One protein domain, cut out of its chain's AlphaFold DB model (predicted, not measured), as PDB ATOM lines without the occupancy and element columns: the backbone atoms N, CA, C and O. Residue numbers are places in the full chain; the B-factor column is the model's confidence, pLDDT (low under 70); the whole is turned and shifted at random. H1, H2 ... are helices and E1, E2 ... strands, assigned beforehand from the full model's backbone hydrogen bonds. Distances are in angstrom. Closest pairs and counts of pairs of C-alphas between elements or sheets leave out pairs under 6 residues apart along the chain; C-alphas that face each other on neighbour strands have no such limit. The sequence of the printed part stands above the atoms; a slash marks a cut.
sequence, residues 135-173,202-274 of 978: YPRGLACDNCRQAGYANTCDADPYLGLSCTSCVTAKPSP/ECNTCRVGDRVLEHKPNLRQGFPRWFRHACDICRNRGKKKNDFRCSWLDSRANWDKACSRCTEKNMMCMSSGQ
ATOM      1  N   TYR A 135      42.998  -7.545  46.760       96.81
ATOM      2  CA  TYR A 135      44.419  -7.396  47.049       96.81
ATOM      3  C   TYR A 135      44.935  -6.043  46.538       96.81
ATOM      4  O   TYR A 135      44.448  -5.553  45.515       96.81
ATOM      5  N   PRO A 136      46.000  -5.476  47.137       95.88
ATOM      6  CA  PRO A 136      46.648  -4.279  46.612       95.88
ATOM      7  C   PRO A 136      46.994  -4.401  45.118       95.88
ATOM      8  O   PRO A 136      47.574  -5.397  44.664       95.88
ATOM      9  N   ARG A 137      46.650  -3.373  44.333       92.81
ATOM     10  CA  ARG A 137      46.966  -3.323  42.897       92.81
ATOM     11  C   ARG A 137      48.484  -3.408  42.701       92.81
ATOM     12  O   ARG A 137      49.244  -2.718  43.372       92.81
ATOM     13  N   GLY A 138      48.935  -4.282  41.799       91.81
ATOM     14  CA  GLY A 138      50.367  -4.526  41.583       91.81
ATOM     15  C   GLY A 138      51.059  -5.385  42.654       91.81
ATOM     16  O   GLY A 138      52.289  -5.468  42.649       91.81
ATOM     17  N   LEU A 139      50.309  -6.047  43.550       96.62
ATOM     18  CA  LEU A 139      50.857  -6.998  44.522       96.62
ATOM     19  C   LEU A 139      51.646  -8.127  43.835       96.62
ATOM     20  O   LEU A 139      51.077  -9.015  43.188       96.62
ATOM     21  N   ALA A 140      52.958  -8.108  44.066       97.25
ATOM     22  CA  ALA A 140      53.927  -9.108  43.645       97.25
ATOM     23  C   ALA A 140      55.081  -9.188  44.656       97.25
ATOM     24  O   ALA A 140      55.392  -8.198  45.318       97.25
ATOM     25  N   CYS A 141      55.736 -10.350  44.731       97.25
ATOM     26  CA  CYS A 141      57.005 -10.500  45.436       97.25
ATOM     27  C   CYS A 141      58.144  -9.795  44.696       97.25
ATOM     28  O   CYS A 141      58.101  -9.627  43.471       97.25
ATOM     29  N   ASP A 142      59.189  -9.434  45.432       96.06
ATOM     30  CA  ASP A 142      60.295  -8.633  44.911       96.06
ATOM     31  C   ASP A 142      61.051  -9.345  43.778       96.06
ATOM     32  O   ASP A 142      61.313  -8.738  42.739       96.06
ATOM     33  N   ASN A 143      61.246 -10.663  43.875       93.44
ATOM     34  CA  ASN A 143      61.864 -11.471  42.816       93.44
ATOM     35  C   ASN A 143      61.009 -11.452  41.525       93.44
ATOM     36  O   ASN A 143      61.547 -11.341  40.422       93.44
ATOM     37  N   CYS A 144      59.670 -11.499  41.624       94.88
ATOM     38  CA  CYS A 144      58.791 -11.353  40.453       94.88
ATOM     39  C   CYS A 144      58.737  -9.916  39.924       94.88
ATOM     40  O   CYS A 144      58.589  -9.736  38.713       94.88
ATOM     41  N   ARG A 145      58.857  -8.904  40.790       95.50
ATOM     42  CA  ARG A 145      58.927  -7.487  40.407       95.50
ATOM     43  C   ARG A 145      60.200  -7.219  39.598       95.50
ATOM     44  O   ARG A 145      60.097  -6.777  38.457       95.50
ATOM     45  N   GLN A 146      61.365  -7.600  40.124       92.88
ATOM     46  CA  GLN A 146      62.668  -7.488  39.454       92.88
ATOM     47  C   GLN A 146      62.717  -8.262  38.124       92.88
ATOM     48  O   GLN A 146      63.233  -7.764  37.125       92.88
ATOM     49  N   ALA A 147      62.128  -9.461  38.069       90.62
ATOM     50  CA  ALA A 147      62.098 -10.268  36.849       90.62
ATOM     51  C   ALA A 147      61.125  -9.752  35.759       90.62
ATOM     52  O   ALA A 147      61.206 -10.203  34.612       90.62
ATOM     53  N   GLY A 148      60.226  -8.810  36.076       93.25
ATOM     54  CA  GLY A 148      59.192  -8.307  35.157       93.25
ATOM     55  C   GLY A 148      57.944  -9.197  35.052       93.25
ATOM     56  O   GLY A 148      57.205  -9.115  34.072       93.25
ATOM     57  N   TYR A 149      57.706 -10.053  36.050       94.44
ATOM     58  CA  TYR A 149      56.596 -11.013  36.117       94.44
ATOM     59  C   TYR A 149      55.502 -10.623  37.126       94.44
ATOM     60  O   TYR A 149      54.667 -11.463  37.465       94.44
ATOM     61  N   ALA A 150      55.484  -9.373  37.608       95.25
ATOM     62  CA  ALA A 150      54.566  -8.893  38.648       95.25
ATOM     63  C   ALA A 150      53.087  -9.245  38.378       95.25
ATOM     64  O   ALA A 150      52.427  -9.813  39.246       95.25
ATOM     65  N   ASN A 151      52.609  -9.043  37.144       95.12
ATOM     66  CA  ASN A 151      51.241  -9.366  36.700       95.12
ATOM     67  C   ASN A 151      50.862 -10.860  36.801       95.12
ATOM     68  O   ASN A 151      49.687 -11.206  36.709       95.12
ATOM     69  N   THR A 152      51.844 -11.748  36.973       95.12
ATOM     70  CA  THR A 152      51.662 -13.205  37.115       95.12
ATOM     71  C   THR A 152      52.073 -13.717  38.499       95.12
ATOM     72  O   THR A 152      52.114 -14.926  38.730       95.12
ATOM     73  N   CYS A 153      52.416 -12.816  39.424       96.56
ATOM     74  CA  CYS A 153      52.873 -13.182  40.755       96.56
ATOM     75  C   CYS A 153      51.693 -13.492  41.679       96.56
ATOM     76  O   CYS A 153      50.952 -12.603  42.088       96.56
ATOM     77  N   ASP A 154      51.582 -14.753  42.079       97.19
ATOM     78  CA  ASP A 154      50.602 -15.275  43.028       97.19
ATOM     79  C   ASP A 154      51.113 -15.281  44.487       97.19
ATOM     80  O   ASP A 154      50.743 -16.150  45.268       97.19
ATOM     81  N   ALA A 155      51.993 -14.347  44.872       97.62
ATOM     82  CA  ALA A 155      52.427 -14.200  46.268       97.62
ATOM     83  C   ALA A 155      51.249 -13.786  47.161       97.62
ATOM     84  O   ALA A 155      50.447 -12.945  46.758       97.62
ATOM     85  N   ASP A 156      51.158 -14.348  48.359       97.94
ATOM     86  CA  ASP A 156      50.043 -14.163  49.283       97.94
ATOM     87  C   ASP A 156      50.542 -13.557  50.611       97.94
ATOM     88  O   ASP A 156      50.960 -14.286  51.512       97.94
ATOM     89  N   PRO A 157      50.542 -12.221  50.760       96.12
ATOM     90  CA  PRO A 157      50.982 -11.560  51.987       96.12
ATOM     91  C   PRO A 157      49.959 -11.693  53.124       96.12
ATOM     92  O   PRO A 157      50.301 -11.429  54.274       96.12
ATOM     93  N   TYR A 158      48.717 -12.084  52.818       96.38
ATOM     94  CA  TYR A 158      47.618 -12.222  53.775       96.38
ATOM     95  C   TYR A 158      47.713 -13.543  54.542       96.38
ATOM     96  O   TYR A 158      47.571 -13.547  55.765       96.38
ATOM     97  N   LEU A 159      48.039 -14.635  53.846       97.00
ATOM     98  CA  LEU A 159      48.314 -15.947  54.446       97.00
ATOM     99  C   LEU A 159      49.806 -16.174  54.738       97.00
ATOM    100  O   LEU A 159      50.169 -17.120  55.437       97.00
ATOM    101  N   GLY A 160      50.682 -15.308  54.223       96.31
ATOM    102  CA  GLY A 160      52.130 -15.453  54.352       96.31
ATOM    103  C   GLY A 160      52.724 -16.510  53.415       96.31
ATOM    104  O   GLY A 160      53.747 -17.086  53.761       96.31
ATOM    105  N   LEU A 161      52.097 -16.797  52.264       97.12
ATOM    106  CA  LEU A 161      52.481 -17.887  51.354       97.12
ATOM    107  C   LEU A 161      53.174 -17.377  50.078       97.12
ATOM    108  O   LEU A 161      52.683 -16.508  49.356       97.12
ATOM    109  N   SER A 162      54.317 -17.970  49.759       96.94
ATOM    110  CA  SER A 162      55.168 -17.660  48.607       96.94
ATOM    111  C   SER A 162      54.463 -17.860  47.258       96.94
ATOM    112  O   SER A 162      53.647 -18.771  47.106       96.94
ATOM    113  N   CYS A 163      54.841 -17.095  46.232       96.44
ATOM    114  CA  CYS A 163      54.337 -17.316  44.872       96.44
ATOM    115  C   CYS A 163      54.849 -18.632  44.251       96.44
ATOM    116  O   CYS A 163      55.981 -19.062  44.499       96.44
ATOM    117  N   THR A 164      54.058 -19.218  43.352       94.44
ATOM    118  CA  THR A 164      54.404 -20.421  42.580       94.44
ATOM    119  C   THR A 164      55.705 -20.238  41.786       94.44
ATOM    120  O   THR A 164      56.433 -21.206  41.576       94.44
ATOM    121  N   SER A 165      56.049 -19.010  41.372       92.38
ATOM    122  CA  SER A 165      57.332 -18.717  40.705       92.38
ATOM    123  C   SER A 165      58.542 -18.996  41.598       92.38
ATOM    124  O   SER A 165      59.489 -19.608  41.122       92.38
ATOM    125  N   CYS A 166      58.516 -18.586  42.870       92.94
ATOM    126  CA  CYS A 166      59.626 -18.808  43.803       92.94
ATOM    127  C   CYS A 166      59.684 -20.272  44.263       92.94
ATOM    128  O   CYS A 166      60.765 -20.835  44.345       92.94
ATOM    129  N   VAL A 167      58.532 -20.923  44.475       91.81
ATOM    130  CA  VAL A 167      58.486 -22.350  44.860       91.81
ATOM    131  C   VAL A 167      58.978 -23.277  43.743       91.81
ATOM    132  O   VAL A 167      59.538 -24.331  44.026       91.81
ATOM    133  N   THR A 168      58.780 -22.908  42.472       89.25
ATOM    134  CA  THR A 168      59.239 -23.709  41.317       89.25
ATOM    135  C   THR A 168      60.555 -23.221  40.702       89.25
ATOM    136  O   THR A 168      61.061 -23.855  39.771       89.25
ATOM    137  N   ALA A 169      61.148 -22.143  41.230       86.44
ATOM    138  CA  ALA A 169      62.486 -21.709  40.853       86.44
ATOM    139  C   ALA A 169      63.504 -22.784  41.255       86.44
ATOM    140  O   ALA A 169      63.697 -23.092  42.428       86.44
ATOM    141  N   LYS A 170      64.175 -23.373  40.262       80.31
ATOM    142  CA  LYS A 170      65.390 -24.149  40.522       80.31
ATOM    143  C   LYS A 170      66.507 -23.138  40.805       80.31
ATOM    144  O   LYS A 170      66.648 -22.230  39.982       80.31
ATOM    145  N   PRO A 171      67.312 -23.300  41.875       74.69
ATOM    146  CA  PRO A 171      68.454 -22.424  42.111       74.69
ATOM    147  C   PRO A 171      69.353 -22.397  40.876       74.69
ATOM    148  O   PRO A 171      69.528 -23.427  40.203       74.69
ATOM    149  N   SER A 172      69.876 -21.214  40.557       73.50
ATOM    150  CA  SER A 172      70.652 -20.994  39.336       73.50
ATOM    151  C   SER A 172      71.899 -21.888  39.299       73.50
ATOM    152  O   SER A 172      72.378 -22.327  40.347       73.50
ATOM    153  N   PRO A 173      72.489 -22.168  38.120       73.31
ATOM    154  CA  PRO A 173      73.733 -22.936  38.050       73.31
ATOM    155  C   PRO A 173      74.864 -22.336  38.905       73.31
ATOM    156  O   PRO A 173      75.668 -23.083  39.451       73.31
ATOM    157  N   GLU A 202      69.289 -16.094  49.963       58.00
ATOM    158  CA  GLU A 202      67.998 -15.406  49.804       58.00
ATOM    159  C   GLU A 202      67.350 -15.538  48.410       58.00
ATOM    160  O   GLU A 202      66.198 -15.158  48.221       58.00
ATOM    161  N   CYS A 203      68.063 -16.083  47.416       56.53
ATOM    162  CA  CYS A 203      67.655 -16.074  46.002       56.53
ATOM    163  C   CYS A 203      66.299 -16.768  45.739       56.53
ATOM    164  O   CYS A 203      65.560 -16.377  44.834       56.53
ATOM    165  N   ASN A 204      65.939 -17.762  46.562       70.81
ATOM    166  CA  ASN A 204      64.646 -18.459  46.492       70.81
ATOM    167  C   ASN A 204      63.628 -17.975  47.543       70.81
ATOM    168  O   ASN A 204      62.464 -18.382  47.510       70.81
ATOM    169  N   THR A 205      64.031 -17.094  48.462       88.25
ATOM    170  CA  THR A 205      63.174 -16.569  49.527       88.25
ATOM    171  C   THR A 205      62.149 -15.605  48.937       88.25
ATOM    172  O   THR A 205      62.479 -14.531  48.441       88.25
ATOM    173  N   CYS A 206      60.872 -15.980  48.980       95.25
ATOM    174  CA  CYS A 206      59.806 -15.143  48.448       95.25
ATOM    175  C   CYS A 206      59.504 -14.003  49.432       95.25
ATOM    176  O   CYS A 206      58.901 -14.246  50.474       95.25
ATOM    177  N   ARG A 207      59.934 -12.776  49.116       96.56
ATOM    178  CA  ARG A 207      59.697 -11.571  49.932       96.56
ATOM    179  C   ARG A 207      58.649 -10.647  49.317       96.56
ATOM    180  O   ARG A 207      58.540 -10.573  48.094       96.56
ATOM    181  N   VAL A 208      57.869  -9.975  50.161       96.50
ATOM    182  CA  VAL A 208      56.990  -8.851  49.789       96.50
ATOM    183  C   VAL A 208      57.303  -7.720  50.762       96.50
ATOM    184  O   VAL A 208      56.747  -7.676  51.861       96.50
ATOM    185  N   GLY A 209      58.251  -6.859  50.385       94.50
ATOM    186  CA  GLY A 209      58.917  -5.989  51.356       94.50
ATOM    187  C   GLY A 209      59.687  -6.831  52.377       94.50
ATOM    188  O   GLY A 209      60.196  -7.903  52.047       94.50
ATOM    189  N   ASP A 210      59.722  -6.400  53.634       94.62
ATOM    190  CA  ASP A 210      60.511  -7.065  54.683       94.62
ATOM    191  C   ASP A 210      59.960  -8.451  55.080       94.62
ATOM    192  O   ASP A 210      60.656  -9.259  55.699       94.62
ATOM    193  N   ARG A 211      58.713  -8.775  54.700       94.56
ATOM    194  CA  ARG A 211      58.081 -10.055  55.044       94.56
ATOM    195  C   ARG A 211      58.535 -11.185  54.119       94.56
ATOM    196  O   ARG A 211      58.149 -11.254  52.949       94.56
ATOM    197  N   VAL A 212      59.267 -12.139  54.694       95.38
ATOM    198  CA  VAL A 212      59.491 -13.479  54.128       95.38
ATOM    199  C   VAL A 212      58.185 -14.286  54.140       95.38
ATOM    200  O   VAL A 212      57.454 -14.279  55.130       95.38
ATOM    201  N   LEU A 213      57.904 -14.989  53.042       95.88
ATOM    202  CA  LEU A 213      56.728 -15.841  52.864       95.88
ATOM    203  C   LEU A 213      57.110 -17.333  52.846       95.88
ATOM    204  O   LEU A 213      58.078 -17.734  52.199       95.88
ATOM    205  N   GLU A 214      56.306 -18.147  53.524       94.88
ATOM    206  CA  GLU A 214      56.432 -19.603  53.672       94.88
ATOM    207  C   GLU A 214      56.092 -20.356  52.375       94.88
ATOM    208  O   GLU A 214      55.381 -19.845  51.511       94.88
ATOM    209  N   HIS A 215      56.545 -21.607  52.236       94.06
ATOM    210  CA  HIS A 215      56.264 -22.411  51.043       94.06
ATOM    211  C   HIS A 215      54.770 -22.739  50.884       94.06
ATOM    212  O   HIS A 215      54.183 -23.457  51.688       94.06
ATOM    213  N   LYS A 216      54.174 -22.269  49.784       94.44
ATOM    214  CA  LYS A 216      52.792 -22.569  49.358       94.44
ATOM    215  C   LYS A 216      52.575 -24.082  49.133       94.44
ATOM    216  O   LYS A 216      53.446 -24.722  48.537       94.44
ATOM    217  N   PRO A 217      51.427 -24.670  49.536       93.19
ATOM    218  CA  PRO A 217      51.210 -26.110  49.421       93.19
ATOM    219  C   PRO A 217      50.994 -26.542  47.965       93.19
ATOM    220  O   PRO A 217      50.212 -25.950  47.220       93.19
ATOM    221  N   ASN A 218      51.665 -27.625  47.563       91.44
ATOM    222  CA  ASN A 218      51.537 -28.204  46.226       91.44
ATOM    223  C   ASN A 218      50.279 -29.092  46.128       91.44
ATOM    224  O   ASN A 218      50.334 -30.316  46.290       91.44
ATOM    225  N   LEU A 219      49.130 -28.452  45.909       90.62
ATOM    226  CA  LEU A 219      47.855 -29.130  45.684       90.62
ATOM    227  C   LEU A 219      47.806 -29.790  44.299       90.62
ATOM    228  O   LEU A 219      48.147 -29.178  43.285       90.62
ATOM    229  N   ARG A 220      47.310 -31.033  44.256       87.75
ATOM    230  CA  ARG A 220      46.895 -31.685  43.005       87.75
ATOM    231  C   ARG A 220      45.609 -31.025  42.475       87.75
ATOM    232  O   ARG A 220      44.937 -30.286  43.193       87.75
ATOM    233  N   GLN A 221      45.257 -31.312  41.223       86.75
ATOM    234  CA  GLN A 221      43.907 -31.042  40.712       86.75
ATOM    235  C   GLN A 221      42.851 -31.799  41.539       86.75
ATOM    236  O   GLN A 221      43.187 -32.745  42.253       86.75
ATOM    237  N   GLY A 222      41.602 -31.342  41.479       88.38
ATOM    238  CA  GLY A 222      40.500 -31.790  42.336       88.38
ATOM    239  C   GLY A 222      40.400 -31.054  43.678       88.38
ATOM    240  O   GLY A 222      39.319 -31.001  44.251       88.38
ATOM    241  N   PHE A 223      41.478 -30.431  44.172       90.44
ATOM    242  CA  PHE A 223      41.473 -29.745  45.472       90.44
ATOM    243  C   PHE A 223      41.292 -28.223  45.334       90.44
ATOM    244  O   PHE A 223      42.144 -27.580  44.706       90.44
ATOM    245  N   PRO A 224      40.242 -27.613  45.918       91.12
ATOM    246  CA  PRO A 224      40.021 -26.169  45.840       91.12
ATOM    247  C   PRO A 224      41.165 -25.389  46.505       91.12
ATOM    248  O   PRO A 224      41.759 -25.833  47.490       91.12
ATOM    249  N   ARG A 225      41.496 -24.214  45.955       95.00
ATOM    250  CA  ARG A 225      42.583 -23.356  46.455       95.00
ATOM    251  C   ARG A 225      42.036 -22.264  47.356       95.00
ATOM    252  O   ARG A 225      41.385 -21.340  46.887       95.00
ATOM    253  N   TRP A 226      42.393 -22.334  48.631       95.69
ATOM    254  CA  TRP A 226      42.036 -21.349  49.653       95.69
ATOM    255  C   TRP A 226      43.047 -20.189  49.778       95.69
ATOM    256  O   TRP A 226      42.979 -19.421  50.727       95.69
ATOM    257  N   PHE A 227      44.001 -20.059  48.847       97.00
ATOM    258  CA  PHE A 227      45.110 -19.089  48.870       97.00
ATOM    259  C   PHE A 227      45.241 -18.354  47.526       97.00
ATOM    260  O   PHE A 227      44.739 -18.837  46.508       97.00
ATOM    261  N   ARG A 228      45.925 -17.201  47.479       97.69
ATOM    262  CA  ARG A 228      45.998 -16.355  46.271       97.69
ATOM    263  C   ARG A 228      46.574 -17.115  45.077       97.69
ATOM    264  O   ARG A 228      47.670 -17.672  45.150       97.69
ATOM    265  N   HIS A 229      45.840 -17.143  43.968       97.25
ATOM    266  CA  HIS A 229      46.217 -17.870  42.758       97.25
ATOM    267  C   HIS A 229      45.628 -17.222  41.497       97.25
ATOM    268  O   HIS A 229      44.644 -16.492  41.558       97.25
ATOM    269  N   ALA A 230      46.245 -17.495  40.348       97.19
ATOM    270  CA  ALA A 230      45.611 -17.309  39.044       97.19
ATOM    271  C   ALA A 230      44.843 -18.584  38.666       97.19
ATOM    272  O   ALA A 230      45.220 -19.674  39.119       97.19
ATOM    273  N   CYS A 231      43.830 -18.466  37.802       97.12
ATOM    274  CA  CYS A 231      43.136 -19.628  37.242       97.12
ATOM    275  C   CYS A 231      44.111 -20.568  36.522       97.12
ATOM    276  O   CYS A 231      45.174 -20.139  36.056       97.12
ATOM    277  N   ASP A 232      43.772 -21.853  36.422       96.00
ATOM    278  CA  ASP A 232      44.722 -22.859  35.938       96.00
ATOM    279  C   ASP A 232      45.193 -22.591  34.508       96.00
ATOM    280  O   ASP A 232      46.377 -22.760  34.229       96.00
ATOM    281  N   ILE A 233      44.334 -22.053  33.639       95.69
ATOM    282  CA  ILE A 233      44.726 -21.648  32.283       95.69
ATOM    283  C   ILE A 233      45.753 -20.508  32.316       95.69
ATOM    284  O   ILE A 233      46.823 -20.621  31.717       95.69
ATOM    285  N   CYS A 234      45.483 -19.426  33.055       95.50
ATOM    286  CA  CYS A 234      46.413 -18.297  33.169       95.50
ATOM    287  C   CYS A 234      47.720 -18.669  33.887       95.50
ATOM    288  O   CYS A 234      48.762 -18.094  33.583       95.50
ATOM    289  N   ARG A 235      47.683 -19.638  34.810       94.19
ATOM    290  CA  ARG A 235      48.864 -20.195  35.486       94.19
ATOM    291  C   ARG A 235      49.697 -21.086  34.557       94.19
ATOM    292  O   ARG A 235      50.922 -21.071  34.652       94.19
ATOM    293  N   ASN A 236      49.043 -21.871  33.699       92.25
ATOM    294  CA  ASN A 236      49.696 -22.799  32.777       92.25
ATOM    295  C   ASN A 236      50.355 -22.065  31.594       92.25
ATOM    296  O   ASN A 236      51.399 -22.509  31.118       92.25
ATOM    297  N   ARG A 237      49.796 -20.929  31.141       88.31
ATOM    298  CA  ARG A 237      50.408 -20.077  30.101       88.31
ATOM    299  C   ARG A 237      51.845 -19.693  30.478       88.31
ATOM    300  O   ARG A 237      52.122 -19.225  31.579       88.31
ATOM    301  N   GLY A 238      52.769 -19.865  29.529       83.25
ATOM    302  CA  GLY A 238      54.176 -19.509  29.713       83.25
ATOM    303  C   GLY A 238      54.342 -18.019  30.024       83.25
ATOM    304  O   GLY A 238      53.947 -17.173  29.222       83.25
ATOM    305  N   LYS A 239      54.930 -17.708  31.186       83.94
ATOM    306  CA  LYS A 239      55.044 -16.344  31.727       83.94
ATOM    307  C   LYS A 239      55.810 -15.427  30.772       83.94
ATOM    308  O   LYS A 239      57.003 -15.618  30.542       83.94
ATOM    309  N   LYS A 240      55.132 -14.401  30.257       87.81
ATOM    310  CA  LYS A 240      55.749 -13.299  29.504       87.81
ATOM    311  C   LYS A 240      55.968 -12.102  30.435       87.81
ATOM    312  O   LYS A 240      55.275 -11.953  31.442       87.81
ATOM    313  N   LYS A 241      56.943 -11.245  30.116       89.50
ATOM    314  CA  LYS A 241      57.090  -9.960  30.816       89.50
ATOM    315  C   LYS A 241      55.901  -9.063  30.477       89.50
ATOM    316  O   LYS A 241      55.487  -9.039  29.322       89.50
ATOM    317  N   ASN A 242      55.376  -8.353  31.473       84.75
ATOM    318  CA  ASN A 242      54.199  -7.478  31.354       84.75
ATOM    319  C   ASN A 242      52.945  -8.174  30.772       84.75
ATOM    320  O   ASN A 242      52.111  -7.524  30.151       84.75
ATOM    321  N   ASP A 243      52.804  -9.491  30.962       85.81
ATOM    322  CA  ASP A 243      51.657 -10.250  30.450       85.81
ATOM    323  C   ASP A 243      50.325  -9.821  31.096       85.81
ATOM    324  O   ASP A 243      50.308  -9.270  32.201       85.81
ATOM    325  N   PHE A 244      49.199 -10.090  30.429       90.38
ATOM    326  CA  PHE A 244      47.872  -9.705  30.925       90.38
ATOM    327  C   PHE A 244      47.533 -10.441  32.236       90.38
ATOM    328  O   PHE A 244      47.588 -11.675  32.311       90.38
ATOM    329  N   ARG A 245      47.166  -9.674  33.271       93.94
ATOM    330  CA  ARG A 245      46.908 -10.164  34.634       93.94
ATOM    331  C   ARG A 245      45.590 -10.939  34.721       93.94
ATOM    332  O   ARG A 245      44.566 -10.516  34.203       93.94
ATOM    333  N   CYS A 246      45.605 -12.075  35.412       96.56
ATOM    334  CA  CYS A 246      44.391 -12.823  35.741       96.56
ATOM    335  C   CYS A 246      43.652 -12.122  36.895       96.56
ATOM    336  O   CYS A 246      44.250 -11.957  37.956       96.56
ATOM    337  N   SER A 247      42.373 -11.757  36.732       97.12
ATOM    338  CA  SER A 247      41.601 -10.994  37.740       97.12
ATOM    339  C   SER A 247      41.401 -11.707  39.090       97.12
ATOM    340  O   SER A 247      41.089 -11.063  40.093       97.12
ATOM    341  N   TRP A 248      41.654 -13.017  39.167       97.56
ATOM    342  CA  TRP A 248      41.718 -13.775  40.428       97.56
ATOM    343  C   TRP A 248      42.930 -13.392  41.302       97.56
ATOM    344  O   TRP A 248      42.939 -13.638  42.510       97.56
ATOM    345  N   LEU A 249      43.949 -12.757  40.706       97.62
ATOM    346  CA  LEU A 249      45.079 -12.148  41.413       97.62
ATOM    347  C   LEU A 249      44.752 -10.748  41.957       97.62
ATOM    348  O   LEU A 249      45.592 -10.189  42.670       97.62
ATOM    349  N   ASP A 250      43.607 -10.162  41.603       97.12
ATOM    350  CA  ASP A 250      43.140  -8.842  42.056       97.12
ATOM    351  C   ASP A 250      42.083  -8.948  43.160       97.12
ATOM    352  O   ASP A 250      42.168  -8.198  44.125       97.12
ATOM    353  N   SER A 251      41.167  -9.921  43.098       97.12
ATOM    354  CA  SER A 251      40.204 -10.178  44.180       97.12
ATOM    355  C   SER A 251      39.852 -11.659  44.330       97.12
ATOM    356  O   SER A 251      39.860 -12.419  43.358       97.12
ATOM    357  N   ARG A 252      39.521 -12.051  45.565       96.62
ATOM    358  CA  ARG A 252      38.931 -13.347  45.939       96.62
ATOM    359  C   ARG A 252      37.480 -13.478  45.480       96.62
ATOM    360  O   ARG A 252      37.062 -14.579  45.147       96.62
ATOM    361  N   ALA A 253      36.756 -12.362  45.373       96.50
ATOM    362  CA  ALA A 253      35.357 -12.290  44.922       96.50
ATOM    363  C   ALA A 253      35.156 -12.531  43.405       96.50
ATOM    364  O   ALA A 253      34.103 -12.210  42.860       96.50
ATOM    365  N   ASN A 254      36.202 -13.029  42.735       95.75
ATOM    366  CA  ASN A 254      36.223 -13.370  41.315       95.75
ATOM    367  C   ASN A 254      36.506 -14.865  41.069       95.75
ATOM    368  O   ASN A 254      36.513 -15.279  39.914       95.75
ATOM    369  N   TRP A 255      36.847 -15.660  42.095       95.69
ATOM    370  CA  TRP A 255      37.287 -17.064  41.931       95.69
ATOM    371  C   TRP A 255      36.151 -18.022  41.541       95.69
ATOM    372  O   TRP A 255      36.406 -19.126  41.063       95.69
ATOM    373  N   ASP A 256      34.921 -17.568  41.752       95.44
ATOM    374  CA  ASP A 256      33.622 -18.117  41.365       95.44
ATOM    375  C   ASP A 256      33.212 -17.764  39.923       95.44
ATOM    376  O   ASP A 256      32.184 -18.240  39.455       95.44
ATOM    377  N   LYS A 257      33.990 -16.929  39.217       95.81
ATOM    378  CA  LYS A 257      33.665 -16.408  37.877       95.81
ATOM    379  C   LYS A 257      34.812 -16.605  36.891       95.81
ATOM    380  O   LYS A 257      35.982 -16.726  37.279       95.81
ATOM    381  N   ALA A 258      34.509 -16.586  35.592       96.38
ATOM    382  CA  ALA A 258      35.555 -16.527  34.580       96.38
ATOM    383  C   ALA A 258      36.466 -15.310  34.813       96.38
ATOM    384  O   ALA A 258      36.010 -14.176  34.961       96.38
ATOM    385  N   CYS A 259      37.784 -15.531  34.866       96.81
ATOM    386  CA  CYS A 259      38.715 -14.413  34.969       96.81
ATOM    387  C   CYS A 259      38.669 -13.593  33.671       96.81
ATOM    388  O   CYS A 259      38.541 -14.172  32.594       96.81
ATOM    389  N   SER A 260      38.839 -12.271  33.752       95.25
ATOM    390  CA  SER A 260      38.633 -11.358  32.612       95.25
ATOM    391  C   SER A 260      39.372 -11.785  31.338       95.25
ATOM    392  O   SER A 260      38.811 -11.742  30.251       95.25
ATOM    393  N   ARG A 261      40.604 -12.293  31.478       93.56
ATOM    394  CA  ARG A 261      41.430 -12.806  30.374       93.56
ATOM    395  C   ARG A 261      40.865 -14.056  29.684       93.56
ATOM    396  O   ARG A 261      41.176 -14.295  28.522       93.56
ATOM    397  N   CYS A 262      40.129 -14.896  30.411       95.00
ATOM    398  CA  CYS A 262      39.454 -16.076  29.868       95.00
ATOM    399  C   CYS A 262      38.238 -15.657  29.038       95.00
ATOM    400  O   CYS A 262      38.127 -16.078  27.890       95.00
ATOM    401  N   THR A 263      37.418 -14.748  29.569       94.00
ATOM    402  CA  THR A 263      36.271 -14.154  28.865       94.00
ATOM    403  C   THR A 263      36.711 -13.409  27.596       94.00
ATOM    404  O   THR A 263      36.260 -13.726  26.503       94.00
ATOM    405  N   GLU A 264      37.687 -12.499  27.704       91.75
ATOM    406  CA  GLU A 264      38.227 -11.658  26.611       91.75
ATOM    407  C   GLU A 264      38.905 -12.451  25.469       91.75
ATOM    408  O   GLU A 264      39.299 -11.883  24.443       91.75
ATOM    409  N   LYS A 265      39.121 -13.759  25.647       90.44
ATOM    410  CA  LYS A 265      39.812 -14.623  24.677       90.44
ATOM    411  C   LYS A 265      39.045 -15.904  24.337       90.44
ATOM    412  O   LYS A 265      39.659 -16.779  23.738       90.44
ATOM    413  N   ASN A 266      37.762 -16.004  24.709       91.06
ATOM    414  CA  ASN A 266      36.922 -17.200  24.551       91.06
ATOM    415  C   ASN A 266      37.669 -18.484  24.985       91.06
ATOM    416  O   ASN A 266      38.091 -19.314  24.179       91.06
ATOM    417  N   MET A 267      37.937 -18.584  26.289       92.62
ATOM    418  CA  MET A 267      38.656 -19.708  26.895       92.62
ATOM    419  C   MET A 267      37.944 -20.146  28.172       92.62
ATOM    420  O   MET A 267      37.677 -19.305  29.034       92.62
ATOM    421  N   MET A 268      37.740 -21.449  28.376       93.75
ATOM    422  CA  MET A 268      37.207 -21.963  29.638       93.75
ATOM    423  C   MET A 268      38.106 -21.548  30.808       93.75
ATOM    424  O   MET A 268      39.296 -21.867  30.856       93.75
ATOM    425  N   CYS A 269      37.539 -20.852  31.792       95.81
ATOM    426  CA  CYS A 269      38.247 -20.550  33.028       95.81
ATOM    427  C   CYS A 269      38.169 -21.750  33.980       95.81
ATOM    428  O   CYS A 269      37.088 -22.294  34.192       95.81
ATOM    429  N   MET A 270      39.304 -22.152  34.566       95.94
ATOM    430  CA  MET A 270      39.378 -23.352  35.408       95.94
ATOM    431  C   MET A 270      39.952 -23.098  36.805       95.94
ATOM    432  O   MET A 270      41.003 -22.462  36.942       95.94
ATOM    433  N   SER A 271      39.321 -23.688  37.824       95.88
ATOM    434  CA  SER A 271      39.805 -23.748  39.209       95.88
ATOM    435  C   SER A 271      40.132 -25.192  39.581       95.88
ATOM    436  O   SER A 271      39.261 -26.059  39.583       95.88
ATOM    437  N   SER A 272      41.409 -25.480  39.849       93.88
ATOM    438  CA  SER A 272      41.912 -26.817  40.211       93.88
ATOM    439  C   SER A 272      41.436 -27.974  39.312       93.88
ATOM    440  O   SER A 272      41.307 -29.112  39.765       93.88
ATOM    441  N   GLY A 273      41.233 -27.708  38.021       93.44
ATOM    442  CA  GLY A 273      40.768 -28.689  37.036       93.44
ATOM    443  C   GLY A 273      39.248 -28.867  36.920       93.44
ATOM    444  O   GLY A 273      38.842 -29.752  36.173       93.44
ATOM    445  N   GLN A 274      38.432 -28.051  37.597       94.88
ATOM    446  CA  GLN A 274      37.008 -27.848  37.278       94.88
ATOM    447  C   GLN A 274      36.817 -26.590  36.410       94.88
ATOM    448  O   GLN A 274      37.622 -25.662  36.550       94.88
TER     449      GLN A 274
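This is residues 135 to 173 and 202 to 274 of the 978 residues of an uncharacterized protein of Claviceps purpurea (strain 20.1) (UniProt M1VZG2). This body has little regular structure and is mostly winding loops: at one end the small hairpin E1 and E2 has short helices H1 and H2 near E1, and at the other end sit H3 and H4. The printed part has 112 residues, with four helices and two strands in the order H1 H2 E1 E2 H3 H4; the class is mixed, with only 26 residues in named elements. It is compact, with a radius of gyration of the C-alphas of 13.5 A, spanning 39 by 29 by 28 A.

Look first at E1, residues 206 to 208, and E2, residues 211 to 213, an antiparallel hairpin with N 213 and O 206 within hydrogen-bond range at 2.9 A. The closest C-alphas of E1 and H1, residues 142 to 147, are those of Arg 207 and Asp 142, 5.8 A apart. For E1 and H2, residues 164 to 168, they are Cys 206 and Cys 166, 5.9 A. H3, residues 232 to 236, and H4, residues 260 to 263, are close but not clearly touching, the closest C-alphas being Cys 234 and Arg 261, 7.9 A. Every O i to N i+4 pair is within hydrogen-bond range in H1, H2 and H3; H4 is too short for one.

Find C-alpha 142 at (60.295, -8.633, 44.911); H1 runs 8.4 A from there. H4 ends at C-alpha 263 (36.271, -14.154, 28.865).

The farthest C-alphas, Pro 173 and Lys 257, are 40.6 A apart. Residues 174 to 201 are not printed, a gap of 15.1 A between C-alphas 173 and 202. The links H1 to H2, E2 to H3 and H3 to H4 are long. Residues 202 to 203 have pLDDT under 70.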